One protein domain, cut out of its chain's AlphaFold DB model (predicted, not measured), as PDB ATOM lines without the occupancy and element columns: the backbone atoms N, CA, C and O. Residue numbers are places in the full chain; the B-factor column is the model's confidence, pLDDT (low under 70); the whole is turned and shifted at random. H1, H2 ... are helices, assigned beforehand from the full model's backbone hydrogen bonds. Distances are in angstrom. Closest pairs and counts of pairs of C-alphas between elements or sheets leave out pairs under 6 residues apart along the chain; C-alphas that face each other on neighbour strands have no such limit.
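Overview. This is residues 26 to 143 of the 481 residues of the protein "Transposase, IS605 OrfB family" of Bifidobacterium gallicum DSM 20093 = LMG 11596 (UniProt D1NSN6). One long helix, H2, is the spine of a rod; H1 crosses its first part, while at the other end H3 folds back along it as a helical hairpin and H4 crosses both. H1 and H4 lie on the same side of H2, apart from each other. The printed part has 118 residues with four named helices, H1, H2, H3, H4 along the chain, and no named strand: all helix. It is loose, with a radius of gyration of the C-alphas of 17.0 A and spans of 55 by 25 by 18 A.

Arrangement. Begin with H2, residues 69 to 99, the hub. With its residues 72 to 80 alone it touches H1, residues 29 to 51, closest at the C-alphas of Leu 37 and Val 75, 5.8 A apart; they run the same way at a steep tilt of 50 degrees. Look next at residues 91 to 99, which alone touch H3, residues 105 to 116, closest at the C-alphas of Val 98 and Lys 108, 6.3 A; this hairpin runs opposite ways at a shallow tilt of 16 degrees. H4, residues 127 to 142, touches H2 closest at the C-alphas of Ala 90 and Val 139, 6.5 A, only just about perpendicular at 72 degrees. H4 touches H3 at a steep tilt of 61 degrees, closest at the C-alphas of Leu 111 and Ala 128, 5.8 A. The helix packing is mostly crossed, steep tilts outnumbering shallow ones. H1 is apart from H3 and H4. In each of the four helices every O i to N i+4 pair is within hydrogen-bond range.

Along the chain. Find C-alpha 69 at (17.920, 67.669, -49.763); from there H2 runs 44.5 A to C-alpha 99. H1 begins at C-alpha 29, (10.000, 70.379, -60.759), and measures 32.4 A. H3 measures 16.4 A. H4 measures 22.9 A and ends at C-alpha 142, (-3.697, 41.169, -58.890).

Size, cuts and confidence. The C-alphas of Ile 26 and Asp 104, the two farthest apart, are 55.6 A apart. The link from H1 to H2, residues 52 to 68, is long; H2 to H3 is tight and H3 to H4 short. Residues 100 to 105 stand free. The printed part has no cut; its mean pLDDT is 91.7, and no printed residue is under 70.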
ATOM      1  N   ILE A  26       7.389  75.963 -61.194       95.50
ATOM      2  CA  ILE A  26       6.865  74.861 -60.373       95.50
ATOM      3  C   ILE A  26       6.657  73.601 -61.222       95.50
ATOM      4  O   ILE A  26       7.015  72.505 -60.802       95.50
ATOM      5  N   VAL A  27       6.088  73.730 -62.425       95.56
ATOM      6  CA  VAL A  27       5.863  72.591 -63.334       95.56
ATOM      7  C   VAL A  27       7.185  71.926 -63.733       95.56
ATOM      8  O   VAL A  27       7.228  70.703 -63.844       95.56
ATOM      9  N   ALA A  28       8.267  72.696 -63.868       94.81
ATOM     10  CA  ALA A  28       9.610  72.187 -64.148       94.81
ATOM     11  C   ALA A  28      10.155  71.252 -63.053       94.81
ATOM     12  O   ALA A  28      11.006  70.416 -63.340       94.81
ATOM     13  N   MET A  29       9.638  71.326 -61.819       95.12
ATOM     14  CA  MET A  29      10.000  70.379 -60.759       95.12
ATOM     15  C   MET A  29       9.431  68.978 -61.010       95.12
ATOM     16  O   MET A  29       9.994  68.002 -60.522       95.12
ATOM     17  N   LEU A  30       8.316  68.853 -61.742       95.44
ATOM     18  CA  LEU A  30       7.568  67.598 -61.842       95.44
ATOM     19  C   LEU A  30       8.386  66.434 -62.435       95.44
ATOM     20  O   LEU A  30       8.313  65.351 -61.854       95.44
ATOM     21  N   PRO A  31       9.145  66.585 -63.539       94.31
ATOM     22  CA  PRO A  31       9.939  65.481 -64.079       94.31
ATOM     23  C   PRO A  31      11.000  64.982 -63.091       94.31
ATOM     24  O   PRO A  31      11.113  63.776 -62.883       94.31
ATOM     25  N   LEU A  32      11.706  65.898 -62.414       94.94
ATOM     26  CA  LEU A  32      12.683  65.548 -61.374       94.94
ATOM     27  C   LEU A  32      12.007  64.906 -60.159       94.94
ATOM     28  O   LEU A  32      12.527  63.960 -59.581       94.94
ATOM     29  N   TRP A  33      10.808  65.365 -59.802       95.62
ATOM     30  CA  TRP A  33      10.006  64.759 -58.743       95.62
ATOM     31  C   TRP A  33       9.584  63.325 -59.089       95.62
ATOM     32  O   TRP A  33       9.640  62.440 -58.240       95.62
ATOM     33  N   GLN A  34       9.167  63.076 -60.333       95.12
ATOM     34  CA  GLN A  34       8.801  61.743 -60.822       95.12
ATOM     35  C   GLN A  34      10.000  60.799 -60.840       95.12
ATOM     36  O   GLN A  34       9.863  59.647 -60.427       95.12
ATOM     37  N   ASP A  35      11.153  61.278 -61.301       93.94
ATOM     38  CA  ASP A  35      12.393  60.508 -61.270       93.94
ATOM     39  C   ASP A  35      12.817  60.198 -59.832       93.94
ATOM     40  O   ASP A  35      13.025  59.039 -59.470       93.94
ATOM     41  N   GLY A  36      12.767  61.205 -58.958       94.81
ATOM     42  CA  GLY A  36      13.033  61.028 -57.542       94.81
ATOM     43  C   GLY A  36      12.109  60.005 -56.886       94.81
ATOM     44  O   GLY A  36      12.578  59.139 -56.147       94.81
ATOM     45  N   LEU A  37      10.808  60.032 -57.198       95.44
ATOM     46  CA  LEU A  37       9.861  59.034 -56.701       95.44
ATOM     47  C   LEU A  37      10.218  57.613 -57.169       95.44
ATOM     48  O   LEU A  37      10.042  56.680 -56.390       95.44
ATOM     49  N   LYS A  38      10.714  57.423 -58.400       94.12
ATOM     50  CA  LYS A  38      11.174  56.107 -58.887       94.12
ATOM     51  C   LYS A  38      12.414  55.636 -58.133       94.12
ATOM     52  O   LYS A  38      12.465  54.480 -57.713       94.12
ATOM     53  N   THR A  39      13.377  56.530 -57.928       93.81
ATOM     54  CA  THR A  39      14.624  56.232 -57.217       93.81
ATOM     55  C   THR A  39      14.342  55.799 -55.783       93.81
ATOM     56  O   THR A  39      14.722  54.697 -55.384       93.81
ATOM     57  N   VAL A  40      13.572  56.592 -55.027       94.50
ATOM     58  CA  VAL A  40      13.203  56.201 -53.658       94.50
ATOM     59  C   VAL A  40      12.320  54.955 -53.662       94.50
ATOM     60  O   VAL A  40      12.463  54.127 -52.768       94.50
ATOM     61  N   ALA A  41      11.455  54.754 -54.665       94.31
ATOM     62  CA  ALA A  41      10.633  53.549 -54.742       94.31
ATOM     63  C   ALA A  41      11.473  52.271 -54.734       94.31
ATOM     64  O   ALA A  41      11.159  51.347 -53.983       94.31
ATOM     65  N   ALA A  42      12.551  52.239 -55.518       92.62
ATOM     66  CA  ALA A  42      13.473  51.112 -55.549       92.62
ATOM     67  C   ALA A  42      14.158  50.892 -54.191       92.62
ATOM     68  O   ALA A  42      14.242  49.752 -53.735       92.62
ATOM     69  N   MET A  43      14.588  51.965 -53.519       93.81
ATOM     70  CA  MET A  43      15.226  51.893 -52.196       93.81
ATOM     71  C   MET A  43      14.264  51.356 -51.129       93.81
ATOM     72  O   MET A  43      14.578  50.388 -50.444       93.81
ATOM     73  N   TRP A  44      13.061  51.934 -51.040       93.94
ATOM     74  CA  TRP A  44      12.010  51.522 -50.106       93.94
ATOM     75  C   TRP A  44      11.588  50.070 -50.310       93.94
ATOM     76  O   TRP A  44      11.431  49.332 -49.341       93.94
ATOM     77  N   GLN A  45      11.393  49.654 -51.564       92.25
ATOM     78  CA  GLN A  45      11.009  48.279 -51.869       92.25
ATOM     79  C   GLN A  45      12.137  47.291 -51.560       92.25
ATOM     80  O   GLN A  45      11.855  46.232 -51.010       92.25
ATOM     81  N   ARG A  46      13.393  47.629 -51.885       92.69
ATOM     82  CA  ARG A  46      14.553  46.782 -51.581       92.69
ATOM     83  C   ARG A  46      14.676  46.553 -50.081       92.69
ATOM     84  O   ARG A  46      14.663  45.405 -49.657       92.69
ATOM     85  N   GLU A  47      14.702  47.631 -49.301       91.94
ATOM     86  CA  GLU A  47      14.825  47.552 -47.843       91.94
ATOM     87  C   GLU A  47      13.704  46.708 -47.233       91.94
ATOM     88  O   GLU A  47      13.947  45.814 -46.423       91.94
ATOM     89  N   TRP A  48      12.469  46.936 -47.683       91.69
ATOM     90  CA  TRP A  48      11.315  46.195 -47.192       91.69
ATOM     91  C   TRP A  48      11.359  44.705 -47.554       91.69
ATOM     92  O   TRP A  48      11.033  43.868 -46.715       91.69
ATOM     93  N   TYR A  49      11.770  44.349 -48.773       91.06
ATOM     94  CA  TYR A  49      11.877  42.944 -49.179       91.06
ATOM     95  C   TYR A  49      13.044  42.208 -48.535       91.06
ATOM     96  O   TYR A  49      12.948  40.999 -48.361       91.06
ATOM     97  N   THR A  50      14.124  42.910 -48.200       90.44
ATOM     98  CA  THR A  50      15.296  42.310 -47.558       90.44
ATOM     99  C   THR A  50      15.078  42.114 -46.061       90.44
ATOM    100  O   THR A  50      15.400  41.058 -45.530       90.44
ATOM    101  N   THR A  51      14.524  43.114 -45.373       88.50
ATOM    102  CA  THR A  51      14.384  43.087 -43.905       88.50
ATOM    103  C   THR A  51      13.030  42.567 -43.429       88.50
ATOM    104  O   THR A  51      12.852  42.291 -42.244       88.50
ATOM    105  N   GLY A  52      12.034  42.509 -44.317       86.44
ATOM    106  CA  GLY A  52      10.640  42.262 -43.957       86.44
ATOM    107  C   GLY A  52       9.928  43.440 -43.304       86.44
ATOM    108  O   GLY A  52       8.721  43.363 -43.074       86.44
ATOM    109  N   LYS A  53      10.635  44.541 -43.022       86.75
ATOM    110  CA  LYS A  53      10.122  45.676 -42.251       86.75
ATOM    111  C   LYS A  53      10.153  46.940 -43.091       86.75
ATOM    112  O   LYS A  53      11.115  47.234 -43.790       86.75
ATOM    113  N   LEU A  54       9.067  47.706 -43.036       87.12
ATOM    114  CA  LEU A  54       9.017  48.999 -43.704       87.12
ATOM    115  C   LEU A  54       9.777  50.026 -42.847       87.12
ATOM    116  O   LEU A  54       9.330  50.311 -41.731       87.12
ATOM    117  N   PRO A  55      10.883  50.621 -43.330       86.81
ATOM    118  CA  PRO A  55      11.673  51.535 -42.515       86.81
ATOM    119  C   PRO A  55      10.884  52.805 -42.151       86.81
ATOM    120  O   PRO A  55       9.913  53.212 -42.801       86.81
ATOM    121  N   ARG A  56      11.295  53.486 -41.077       86.94
ATOM    122  CA  ARG A  56      10.702  54.790 -40.725       86.94
ATOM    123  C   ARG A  56      11.207  55.900 -41.647       86.94
ATOM    124  O   ARG A  56      10.460  56.831 -41.952       86.94
ATOM    125  N   TRP A  57      12.454  55.786 -42.087       89.56
ATOM    126  CA  TRP A  57      13.165  56.756 -42.909       89.56
ATOM    127  C   TRP A  57      14.228  56.042 -43.751       89.56
ATOM    128  O   TRP A  57      14.702  54.982 -43.358       89.56
ATOM    129  N   ILE A  58      14.581  56.632 -44.892       90.69
ATOM    130  CA  ILE A  58      15.658  56.174 -45.775       90.69
ATOM    131  C   ILE A  58      16.557  57.368 -46.059       90.69
ATOM    132  O   ILE A  58      16.038  58.457 -46.327       90.69
ATOM    133  N   ASP A  59      17.873  57.153 -46.020       91.50
ATOM    134  CA  ASP A  59      18.839  58.205 -46.311       91.50
ATOM    135  C   ASP A  59      18.832  58.583 -47.785       91.50
ATOM    136  O   ASP A  59      19.136  57.776 -48.660       91.50
ATOM    137  N   THR A  60      18.474  59.834 -48.051       93.50
ATOM    138  CA  THR A  60      18.477  60.413 -49.392       93.50
ATOM    139  C   THR A  60      19.652  61.355 -49.628       93.50
ATOM    140  O   THR A  60      19.756  61.882 -50.728       93.50
ATOM    141  N   LYS A  61      20.530  61.596 -48.640       91.44
ATOM    142  CA  LYS A  61      21.711  62.464 -48.812       91.44
ATOM    143  C   LYS A  61      22.626  62.047 -49.969       91.44
ATOM    144  O   LYS A  61      23.128  62.943 -50.642       91.44
ATOM    145  N   PRO A  62      22.838  60.744 -50.246       92.00
ATOM    146  CA  PRO A  62      23.665  60.330 -51.380       92.00
ATOM    147  C   PRO A  62      23.007  60.572 -52.747       92.00
ATOM    148  O   PRO A  62      23.649  60.377 -53.777       92.00
ATOM    149  N   LEU A  63      21.720  60.938 -52.789       88.19
ATOM    150  CA  LEU A  63      20.978  61.096 -54.036       88.19
ATOM    151  C   LEU A  63      21.241  62.486 -54.643       88.19
ATOM    152  O   LEU A  63      20.929  63.512 -54.044       88.19
ATOM    153  N   GLY A  64      21.808  62.511 -55.854       82.50
ATOM    154  CA  GLY A  64      21.998  63.723 -56.663       82.50
ATOM    155  C   GLY A  64      20.733  64.128 -57.433       82.50
ATOM    156  O   GLY A  64      19.625  64.028 -56.921       82.50
ATOM    157  N   GLY A  65      20.868  64.575 -58.685       78.75
ATOM    158  CA  GLY A  65      19.719  64.652 -59.607       78.75
ATOM    159  C   GLY A  65      18.847  65.912 -59.519       78.75
ATOM    160  O   GLY A  65      17.659  65.859 -59.816       78.75
ATOM    161  N   GLY A  66      19.417  67.053 -59.121       85.44
ATOM    162  CA  GLY A  66      18.779  68.372 -59.273       85.44
ATOM    163  C   GLY A  66      17.689  68.725 -58.253       85.44
ATOM    164  O   GLY A  66      17.205  69.855 -58.257       85.44
ATOM    165  N   LEU A  67      17.321  67.807 -57.355       93.31
ATOM    166  CA  LEU A  67      16.501  68.112 -56.182       93.31
ATOM    167  C   LEU A  67      17.391  68.489 -54.992       93.31
ATOM    168  O   LEU A  67      18.411  67.862 -54.723       93.31
ATOM    169  N   SER A  68      16.971  69.496 -54.230       93.12
ATOM    170  CA  SER A  68      17.572  69.812 -52.933       93.12
ATOM    171  C   SER A  68      17.298  68.713 -51.901       93.12
ATOM    172  O   SER A  68      16.303  67.989 -51.985       93.12
ATOM    173  N   GLN A  69      18.109  68.651 -50.838       93.19
ATOM    174  CA  GLN A  69      17.920  67.669 -49.763       93.19
ATOM    175  C   GLN A  69      16.513  67.715 -49.144       93.19
ATOM    176  O   GLN A  69      15.938  66.678 -48.823       93.19
ATOM    177  N   ARG A  70      15.921  68.910 -49.001       92.81
ATOM    178  CA  ARG A  70      14.550  69.074 -48.481       92.81
ATOM    179  C   ARG A  70      13.503  68.498 -49.440       92.81
ATOM    180  O   ARG A  70      12.526  67.912 -48.978       92.81
ATOM    181  N   GLN A  71      13.717  68.645 -50.750       94.88
ATOM    182  CA  GLN A  71      12.869  68.068 -51.798       94.88
ATOM    183  C   GLN A  71      12.943  66.543 -51.809       94.88
ATOM    184  O   GLN A  71      11.894  65.900 -51.780       94.88
ATOM    185  N   TRP A  72      14.143  65.970 -51.723       95.31
ATOM    186  CA  TRP A  72      14.328  64.525 -51.571       95.31
ATOM    187  C   TRP A  72      13.592  63.949 -50.359       95.31
ATOM    188  O   TRP A  72      12.890  62.940 -50.456       95.31
ATOM    189  N   ASP A  73      13.680  64.648 -49.232       92.69
ATOM    190  CA  ASP A  73      12.970  64.344 -47.995       92.69
ATOM    191  C   ASP A  73      11.443  64.227 -48.208       92.69
ATOM    192  O   ASP A  73      10.808  63.269 -47.757       92.69
ATOM    193  N   SER A  74      10.840  65.190 -48.920       93.94
ATOM    194  CA  SER A  74       9.405  65.166 -49.245       93.94
ATOM    195  C   SER A  74       9.043  64.076 -50.252       93.94
ATOM    196  O   SER A  74       8.040  63.389 -50.061       93.94
ATOM    197  N   VAL A  75       9.860  63.876 -51.290       94.88
ATOM    198  CA  VAL A  75       9.689  62.807 -52.290       94.88
ATOM    199  C   VAL A  75       9.661  61.435 -51.612       94.88
ATOM    200  O   VAL A  75       8.734  60.648 -51.826       94.88
ATOM    201  N   SER A  76      10.613  61.175 -50.714       94.38
ATOM    202  CA  SER A  76      10.685  59.935 -49.937       94.38
ATOM    203  C   SER A  76       9.444  59.742 -49.051       94.38
ATOM    204  O   SER A  76       8.809  58.684 -49.081       94.38
ATOM    205  N   ARG A  77       9.003  60.789 -48.333       92.81
ATOM    206  CA  ARG A  77       7.764  60.749 -47.525       92.81
ATOM    207  C   ARG A  77       6.508  60.532 -48.369       92.81
ATOM    208  O   ARG A  77       5.580  59.851 -47.917       92.81
ATOM    209  N   GLN A  78       6.448  61.119 -49.563       94.00
ATOM    210  CA  GLN A  78       5.338  60.930 -50.491       94.00
ATOM    211  C   GLN A  78       5.251  59.468 -50.922       94.00
ATOM    212  O   GLN A  78       4.181  58.869 -50.785       94.00
ATOM    213  N   TYR A  79       6.364  58.885 -51.376       94.44
ATOM    214  CA  TYR A  79       6.387  57.487 -51.791       94.44
ATOM    215  C   TYR A  79       6.057  56.538 -50.633       94.44
ATOM    216  O   TYR A  79       5.217  55.653 -50.797       94.44
ATOM    217  N   ARG A  80       6.606  56.768 -49.432       92.88
ATOM    218  CA  ARG A  80       6.226  56.004 -48.232       92.88
ATOM    219  C   ARG A  80       4.713  56.025 -48.008       92.88
ATOM    220  O   ARG A  80       4.120  54.988 -47.739       92.88
ATOM    221  N   GLY A  81       4.072  57.188 -48.150       90.56
ATOM    222  CA  GLY A  81       2.613  57.304 -48.044       90.56
ATOM    223  C   GLY A  81       1.859  56.494 -49.106       90.56
ATOM    224  O   GLY A  81       0.849  55.871 -48.792       90.56
ATOM    225  N   MET A  82       2.362  56.464 -50.345       92.19
ATOM    226  CA  MET A  82       1.805  55.624 -51.415       92.19
ATOM    227  C   MET A  82       1.936  54.133 -51.082       92.19
ATOM    228  O   MET A  82       0.989  53.375 -51.286       92.19
ATOM    229  N   LEU A  83       3.089  53.720 -50.548       91.94
ATOM    230  CA  LEU A  83       3.364  52.334 -50.185       91.94
ATOM    231  C   LEU A  83       2.515  51.873 -48.993       91.94
ATOM    232  O   LEU A  83       1.885  50.827 -49.088       91.94
ATOM    233  N   VAL A  84       2.404  52.676 -47.929       90.75
ATOM    234  CA  VAL A  84       1.534  52.379 -46.771       90.75
ATOM    235  C   VAL A  84       0.077  52.217 -47.209       90.75
ATOM    236  O   VAL A  84      -0.557  51.222 -46.874       90.75
ATOM    237  N   SER A  85      -0.436  53.131 -48.040       88.88
ATOM    238  CA  SER A  85      -1.803  53.017 -48.567       88.88
ATOM    239  C   SER A  85      -2.004  51.745 -49.402       88.88
ATOM    240  O   SER A  85      -3.061  51.117 -49.351       88.88
ATOM    241  N   TRP A  86      -0.988  51.328 -50.164       92.56
ATOM    242  CA  TRP A  86      -1.028  50.058 -50.885       92.56
ATOM    243  C   TRP A  86      -1.006  48.852 -49.936       92.56
ATOM    244  O   TRP A  86      -1.743  47.894 -50.170       92.56
ATOM    245  N   MET A  87      -0.212  48.897 -48.862       91.50
ATOM    246  CA  MET A  87      -0.107  47.817 -47.875       91.50
ATOM    247  C   MET A  87      -1.438  47.576 -47.157       91.50
ATOM    248  O   MET A  87      -1.853  46.428 -47.055       91.50
ATOM    249  N   GLU A  88      -2.169  48.630 -46.787       88.06
ATOM    250  CA  GLU A  88      -3.525  48.511 -46.216       88.06
ATOM    251  C   GLU A  88      -4.491  47.766 -47.161       88.06
ATOM    252  O   GLU A  88      -5.338  46.969 -46.747       88.06
ATOM    253  N   LEU A  89      -4.377  47.995 -48.473       87.19
ATOM    254  CA  LEU A  89      -5.170  47.268 -49.468       87.19
ATOM    255  C   LEU A  89      -4.687  45.821 -49.645       87.19
ATOM    256  O   LEU A  89      -5.504  44.933 -49.913       87.19
ATOM    257  N   ALA A  90      -3.382  45.583 -49.513       91.75
ATOM    258  CA  ALA A  90      -2.773  44.260 -49.617       91.75
ATOM    259  C   ALA A  90      -3.185  43.369 -48.452       91.75
ATOM    260  O   ALA A  90      -3.642  42.257 -48.696       91.75
ATOM    261  N   GLU A  91      -3.149  43.901 -47.236       90.69
ATOM    262  CA  GLU A  91      -3.620  43.287 -45.992       90.69
ATOM    263  C   GLU A  91      -5.054  42.765 -46.133       90.69
ATOM    264  O   GLU A  91      -5.339  41.588 -45.916       90.69
ATOM    265  N   ASN A  92      -5.973  43.601 -46.628       85.06
ATOM    266  CA  ASN A  92      -7.360  43.186 -46.856       85.06
ATOM    267  C   ASN A  92      -7.478  41.990 -47.819       85.06
ATOM    268  O   ASN A  92      -8.332  41.119 -47.641       85.06
ATOM    269  N   ARG A  93      -6.629  41.930 -48.853       88.38
ATOM    270  CA  ARG A  93      -6.611  40.812 -49.808       88.38
ATOM    271  C   ARG A  93      -5.939  39.575 -49.237       88.38
ATOM    272  O   ARG A  93      -6.457  38.482 -49.443       88.38
ATOM    273  N   PHE A  94      -4.815  39.754 -48.553       93.50
ATOM    274  CA  PHE A  94      -4.078  38.700 -47.875       93.50
ATOM    275  C   PHE A  94      -5.008  37.975 -46.904       93.50
ATOM    276  O   PHE A  94      -5.247  36.780 -47.056       93.50
ATOM    277  N   ARG A  95      -5.665  38.728 -46.015       88.94
ATOM    278  CA  ARG A  95      -6.650  38.197 -45.064       88.94
ATOM    279  C   ARG A  95      -7.795  37.460 -45.733       88.94
ATOM    280  O   ARG A  95      -8.213  36.424 -45.234       88.94
ATOM    281  N   GLY A  96      -8.301  37.978 -46.854       84.06
ATOM    282  CA  GLY A  96      -9.335  37.297 -47.632       84.06
ATOM    283  C   GLY A  96      -8.875  35.929 -48.139       84.06
ATOM    284  O   GLY A  96      -9.593  34.952 -47.972       84.06
ATOM    285  N   ILE A  97      -7.661  35.845 -48.696       90.06
ATOM    286  CA  ILE A  97      -7.082  34.585 -49.189       90.06
ATOM    287  C   ILE A  97      -6.889  33.586 -48.044       90.06
ATOM    288  O   ILE A  97      -7.298  32.439 -48.182       90.06
ATOM    289  N   VAL A  98      -6.305  34.019 -46.922       90.56
ATOM    290  CA  VAL A  98      -6.085  33.156 -45.747       90.56
ATOM    291  C   VAL A  98      -7.415  32.647 -45.198       90.56
ATOM    292  O   VAL A  98      -7.588  31.444 -45.019       90.56
ATOM    293  N   ARG A  99      -8.387  33.540 -44.999       83.19
ATOM    294  CA  ARG A  99      -9.714  33.190 -44.483       83.19
ATOM    295  C   ARG A  99     -10.440  32.179 -45.362       83.19
ATOM    296  O   ARG A  99     -11.017  31.225 -44.848       83.19
ATOM    297  N   ASP A 100     -10.446  32.413 -46.670       81.38
ATOM    298  CA  ASP A 100     -11.238  31.625 -47.615       81.38
ATOM    299  C   ASP A 100     -10.517  30.319 -48.028       81.38
ATOM    300  O   ASP A 100     -11.026  29.567 -48.859       81.38
ATOM    301  N   SER A 101      -9.338  30.042 -47.455       87.31
ATOM    302  CA  SER A 101      -8.550  28.832 -47.702       87.31
ATOM    303  C   SER A 101      -8.996  27.630 -46.859       87.31
ATOM    304  O   SER A 101      -9.633  27.763 -45.808       87.31
ATOM    305  N   THR A 102      -8.579  26.442 -47.295       90.50
ATOM    306  CA  THR A 102      -8.741  25.167 -46.579       90.50
ATOM    307  C   THR A 102      -7.596  24.872 -45.606       90.50
ATOM    308  O   THR A 102      -7.481  23.738 -45.159       90.50
ATOM    309  N   LEU A 103      -6.737  25.857 -45.307       90.56
ATOM    310  CA  LEU A 103      -5.652  25.695 -44.335       90.56
ATOM    311  C   LEU A 103      -6.221  25.384 -42.944       90.56
ATOM    312  O   LEU A 103      -7.338  25.811 -42.614       90.56
ATOM    313  N   ASP A 104      -5.435  24.672 -42.149       90.38
ATOM    314  CA  ASP A 104      -5.716  24.399 -40.749       90.38
ATOM    315  C   ASP A 104      -5.689  25.690 -39.911       90.38
ATOM    316  O   ASP A 104      -5.129  26.725 -40.288       90.38
ATOM    317  N   GLU A 105      -6.373  25.650 -38.770       86.06
ATOM    318  CA  GLU A 105      -6.562  26.837 -37.935       86.06
ATOM    319  C   GLU A 105      -5.243  27.378 -37.339       86.06
ATOM    320  O   GLU A 105      -5.048  28.595 -37.396       86.06
ATOM    321  N   PRO A 106      -4.302  26.543 -36.841       92.25
ATOM    322  CA  PRO A 106      -3.003  27.019 -36.356       92.25
ATOM    323  C   PRO A 106      -2.226  27.824 -37.405       92.25
ATOM    324  O   PRO A 106      -1.789  28.943 -37.125       92.25
ATOM    325  N   LEU A 107      -2.128  27.322 -38.639       93.38
ATOM    326  CA  LEU A 107      -1.420  28.020 -39.711       93.38
ATOM    327  C   LEU A 107      -2.119  29.324 -40.113       93.38
ATOM    328  O   LEU A 107      -1.458  30.333 -40.370       93.38
ATOM    329  N   LYS A 108      -3.460  29.355 -40.127       92.25
ATOM    330  CA  LYS A 108      -4.216  30.601 -40.349       92.25
ATOM    331  C   LYS A 108      -3.894  31.654 -39.293       92.25
ATOM    332  O   LYS A 108      -3.706  32.819 -39.650       92.25
ATOM    333  N   ILE A 109      -3.820  31.268 -38.018       90.56
ATOM    334  CA  ILE A 109      -3.466  32.169 -36.913       90.56
ATOM    335  C   ILE A 109      -2.061  32.743 -37.132       90.56
ATOM    336  O   ILE A 109      -1.905  33.963 -37.054       90.56
ATOM    337  N   GLU A 110      -1.068  31.915 -37.468       94.56
ATOM    338  CA  GLU A 110       0.293  32.393 -37.755       94.56
ATOM    339  C   GLU A 110       0.330  33.362 -38.941       94.56
ATOM    340  O   GLU A 110       0.893  34.454 -38.845       94.56
ATOM    341  N   LEU A 111      -0.373  33.051 -40.032       95.50
ATOM    342  CA  LEU A 111      -0.486  33.958 -41.178       95.50
ATOM    343  C   LEU A 111      -1.126  35.301 -40.797       95.50
ATOM    344  O   LEU A 111      -0.684  36.348 -41.273       95.50
ATOM    345  N   PHE A 112      -2.139  35.305 -39.926       93.50
ATOM    346  CA  PHE A 112      -2.726  36.546 -39.416       93.50
ATOM    347  C   PHE A 112      -1.776  37.317 -38.490       93.50
ATOM    348  O   PHE A 112      -1.808  38.548 -38.500       93.50
ATOM    349  N   ARG A 113      -0.915  36.637 -37.719       92.69
ATOM    350  CA  ARG A 113       0.127  37.279 -36.894       92.69
ATOM    351  C   ARG A 113       1.195  37.949 -37.758       92.69
ATOM    352  O   ARG A 113       1.558  39.091 -37.475       92.69
ATOM    353  N   ILE A 114       1.642  37.279 -38.822       93.81
ATOM    354  CA  ILE A 114       2.567  37.842 -39.820       93.81
ATOM    355  C   ILE A 114       1.946  39.088 -40.465       93.81
ATOM    356  O   ILE A 114       2.572  40.148 -40.528       93.81
ATOM    357  N   ASP A 115       0.690  38.983 -40.900       93.38
ATOM    358  CA  ASP A 115      -0.051  40.075 -41.532       93.38
ATOM    359  C   ASP A 115      -0.252  41.282 -40.609       93.38
ATOM    360  O   ASP A 115      -0.063  42.414 -41.046       93.38
ATOM    361  N   LEU A 116      -0.552  41.056 -39.326       89.31
ATOM    362  CA  LEU A 116      -0.710  42.121 -38.329       89.31
ATOM    363  C   LEU A 116       0.559  42.975 -38.175       89.31
ATOM    364  O   LEU A 116       0.466  44.168 -37.891       89.31
ATOM    365  N   LYS A 117       1.734  42.371 -38.371       89.12
ATOM    366  CA  LYS A 117       3.040  43.040 -38.301       89.12
ATOM    367  C   LYS A 117       3.541  43.535 -39.665       89.12
ATOM    368  O   LYS A 117       4.632  44.094 -39.733       89.12
ATOM    369  N   HIS A 118       2.789  43.300 -40.746       90.81
ATOM    370  CA  HIS A 118       3.234  43.461 -42.142       90.81
ATOM    371  C   HIS A 118       4.553  42.730 -42.460       90.81
ATOM    372  O   HIS A 118       5.288  43.121 -43.370       90.81
ATOM    373  N   ALA A 119       4.824  41.637 -41.746       92.31
ATOM    374  CA  ALA A 119       6.067  40.870 -41.784       92.31
ATOM    375  C   ALA A 119       6.106  39.836 -42.926       92.31
ATOM    376  O   ALA A 119       6.823  38.843 -42.864       92.31
ATOM    377  N   TRP A 120       5.340  40.035 -44.006       94.31
ATOM    378  CA  TRP A 120       5.202  39.033 -45.074       94.31
ATOM    379  C   TRP A 120       6.516  38.673 -45.787       94.31
ATOM    380  O   TRP A 120       6.565  37.674 -46.503       94.31
ATOM    381  N   TYR A 121       7.543  39.515 -45.652       93.50
ATOM    382  CA  TYR A 121       8.875  39.322 -46.223       93.50
ATOM    383  C   TYR A 121       9.961  39.185 -45.149       93.50
ATOM    384  O   TYR A 121      11.136  39.246 -45.493       93.50
ATOM    385  N   GLU A 122       9.597  39.032 -43.869       92.38
ATOM    386  CA  GLU A 122      10.577  38.765 -42.811       92.38
ATOM    387  C   GLU A 122      11.333  37.464 -43.147       92.38
ATOM    388  O   GLU A 122      10.705  36.489 -43.593       92.38
ATOM    389  N   PRO A 123      12.679  37.459 -43.046       87.12
ATOM    390  CA  PRO A 123      13.467  36.249 -43.228       87.12
ATOM    391  C   PRO A 123      13.028  35.206 -42.198       87.12
ATOM    392  O   PRO A 123      13.123  35.429 -40.995       87.12
ATOM    393  N   GLY A 124      12.501  34.093 -42.687       86.12
ATOM    394  CA  GLY A 124      11.915  33.039 -41.872       86.12
ATOM    395  C   GLY A 124      11.686  31.813 -42.737       86.12
ATOM    396  O   GLY A 124      11.108  31.929 -43.830       86.12
ATOM    397  N   ASP A 125      12.176  30.673 -42.261       86.19
ATOM    398  CA  ASP A 125      12.157  29.390 -42.972       86.19
ATOM    399  C   ASP A 125      10.977  28.501 -42.562       86.19
ATOM    400  O   ASP A 125      10.824  27.390 -43.065       86.19
ATOM    401  N   ASP A 126      10.100  28.995 -41.686       94.00
ATOM    402  CA  ASP A 126       8.864  28.309 -41.336       94.00
ATOM    403  C   ASP A 126       7.832  28.329 -42.478       94.00
ATOM    404  O   ASP A 126       7.835  29.171 -43.390       94.00
ATOM    405  N   GLU A 127       6.901  27.377 -42.399       95.38
ATOM    406  CA  GLU A 127       5.831  27.198 -43.378       95.38
ATOM    407  C   GLU A 127       4.953  28.453 -43.520       95.38
ATOM    408  O   GLU A 127       4.556  28.808 -44.637       95.38
ATOM    409  N   ALA A 128       4.687  29.169 -42.421       95.56
ATOM    410  CA  ALA A 128       3.828  30.347 -42.435       95.56
ATOM    411  C   ALA A 128       4.470  31.496 -43.223       95.56
ATOM    412  O   ALA A 128       3.804  32.093 -44.075       95.56
ATOM    413  N   HIS A 129       5.762  31.774 -43.035       95.25
ATOM    414  CA  HIS A 129       6.481  32.778 -43.821       95.25
ATOM    415  C   HIS A 129       6.647  32.365 -45.289       95.25
ATOM    416  O   HIS A 129       6.462  33.197 -46.188       95.25
ATOM    417  N   TRP A 130       6.920  31.086 -45.574       95.75
ATOM    418  CA  TRP A 130       6.944  30.586 -46.955       95.75
ATOM    419  C   TRP A 130       5.603  30.820 -47.662       95.75
ATOM    420  O   TRP A 130       5.553  31.370 -48.776       95.75
ATOM    421  N   LEU A 131       4.501  30.473 -46.998       96.75
ATOM    422  CA  LEU A 131       3.162  30.627 -47.545       96.75
ATOM    423  C   LEU A 131       2.752  32.103 -47.638       96.75
ATOM    424  O   LEU A 131       2.191  32.512 -48.659       96.75
ATOM    425  N   ALA A 132       3.106  32.933 -46.654       96.44
ATOM    426  CA  ALA A 132       2.865  34.373 -46.678       96.44
ATOM    427  C   ALA A 132       3.505  35.031 -47.911       96.44
ATOM    428  O   ALA A 132       2.829  35.765 -48.645       96.44
ATOM    429  N   ARG A 133       4.764  34.698 -48.228       95.69
ATOM    430  CA  ARG A 133       5.455  35.178 -49.441       95.69
ATOM    431  C   ARG A 133       4.731  34.746 -50.720       95.69
ATOM    432  O   ARG A 133       4.597  35.540 -51.660       95.69
ATOM    433  N   ARG A 134       4.206  33.517 -50.767       95.94
ATOM    434  CA  ARG A 134       3.446  32.987 -51.916       95.94
ATOM    435  C   ARG A 134       2.092  33.681 -52.085       95.94
ATOM    436  O   ARG A 134       1.738  34.063 -53.207       95.94
ATOM    437  N   ILE A 135       1.370  33.916 -50.990       96.44
ATOM    438  CA  ILE A 135       0.127  34.697 -50.987       96.44
ATOM    439  C   ILE A 135       0.418  36.118 -51.465       96.44
ATOM    440  O   ILE A 135      -0.249  36.606 -52.379       96.44
ATOM    441  N   MET A 136       1.466  36.765 -50.953       95.75
ATOM    442  CA  MET A 136       1.837  38.115 -51.378       95.75
ATOM    443  C   MET A 136       2.266  38.189 -52.844       95.75
ATOM    444  O   MET A 136       1.929  39.153 -53.536       95.75
ATOM    445  N   LYS A 137       2.925  37.155 -53.384       94.81
ATOM    446  CA  LYS A 137       3.181  37.043 -54.830       94.81
ATOM    447  C   LYS A 137       1.870  37.076 -55.626       94.81
ATOM    448  O   LYS A 137       1.777  37.804 -56.617       94.81
ATOM    449  N   ARG A 138       0.834  36.362 -55.169       94.69
ATOM    450  CA  ARG A 138      -0.507  36.398 -55.779       94.69
ATOM    451  C   ARG A 138      -1.184  37.759 -55.610       94.69
ATOM    452  O   ARG A 138      -1.754  38.263 -56.579       94.69
ATOM    453  N   VAL A 139      -1.102  38.368 -54.426       93.94
ATOM    454  CA  VAL A 139      -1.648  39.710 -54.160       93.94
ATOM    455  C   VAL A 139      -1.036  40.730 -55.117       93.94
ATOM    456  O   VAL A 139      -1.790  41.426 -55.793       93.94
ATOM    457  N   ARG A 140       0.295  40.755 -55.277       93.12
ATOM    458  CA  ARG A 140       0.999  41.672 -56.196       93.12
ATOM    459  C   ARG A 140       0.643  41.460 -57.667       93.12
ATOM    460  O   ARG A 140       0.586  42.424 -58.427       93.12
ATOM    461  N   HIS A 141       0.366  40.221 -58.076       90.00
ATOM    462  CA  HIS A 141      -0.084  39.935 -59.441       90.00
ATOM    463  C   HIS A 141      -1.451  40.574 -59.738       90.00
ATOM    464  O   HIS A 141      -1.696  41.065 -60.839       90.00
ATOM    465  N   VAL A 142      -2.355  40.578 -58.756       87.06
ATOM    466  CA  VAL A 142      -3.697  41.169 -58.890       87.06
ATOM    467  C   VAL A 142      -3.682  42.677 -58.630       87.06
ATOM    468  O   VAL A 142      -4.452  43.426 -59.233       87.06
ATOM    469  N   MET A 143      -2.818  43.127 -57.727       88.88
ATOM    470  CA  MET A 143      -2.700  44.504 -57.279       88.88
ATOM    471  C   MET A 143      -1.235  44.923 -57.326       88.88
ATOM    472  O   MET A 143      -0.485  44.748 -56.367       88.88
TER     473      MET A 143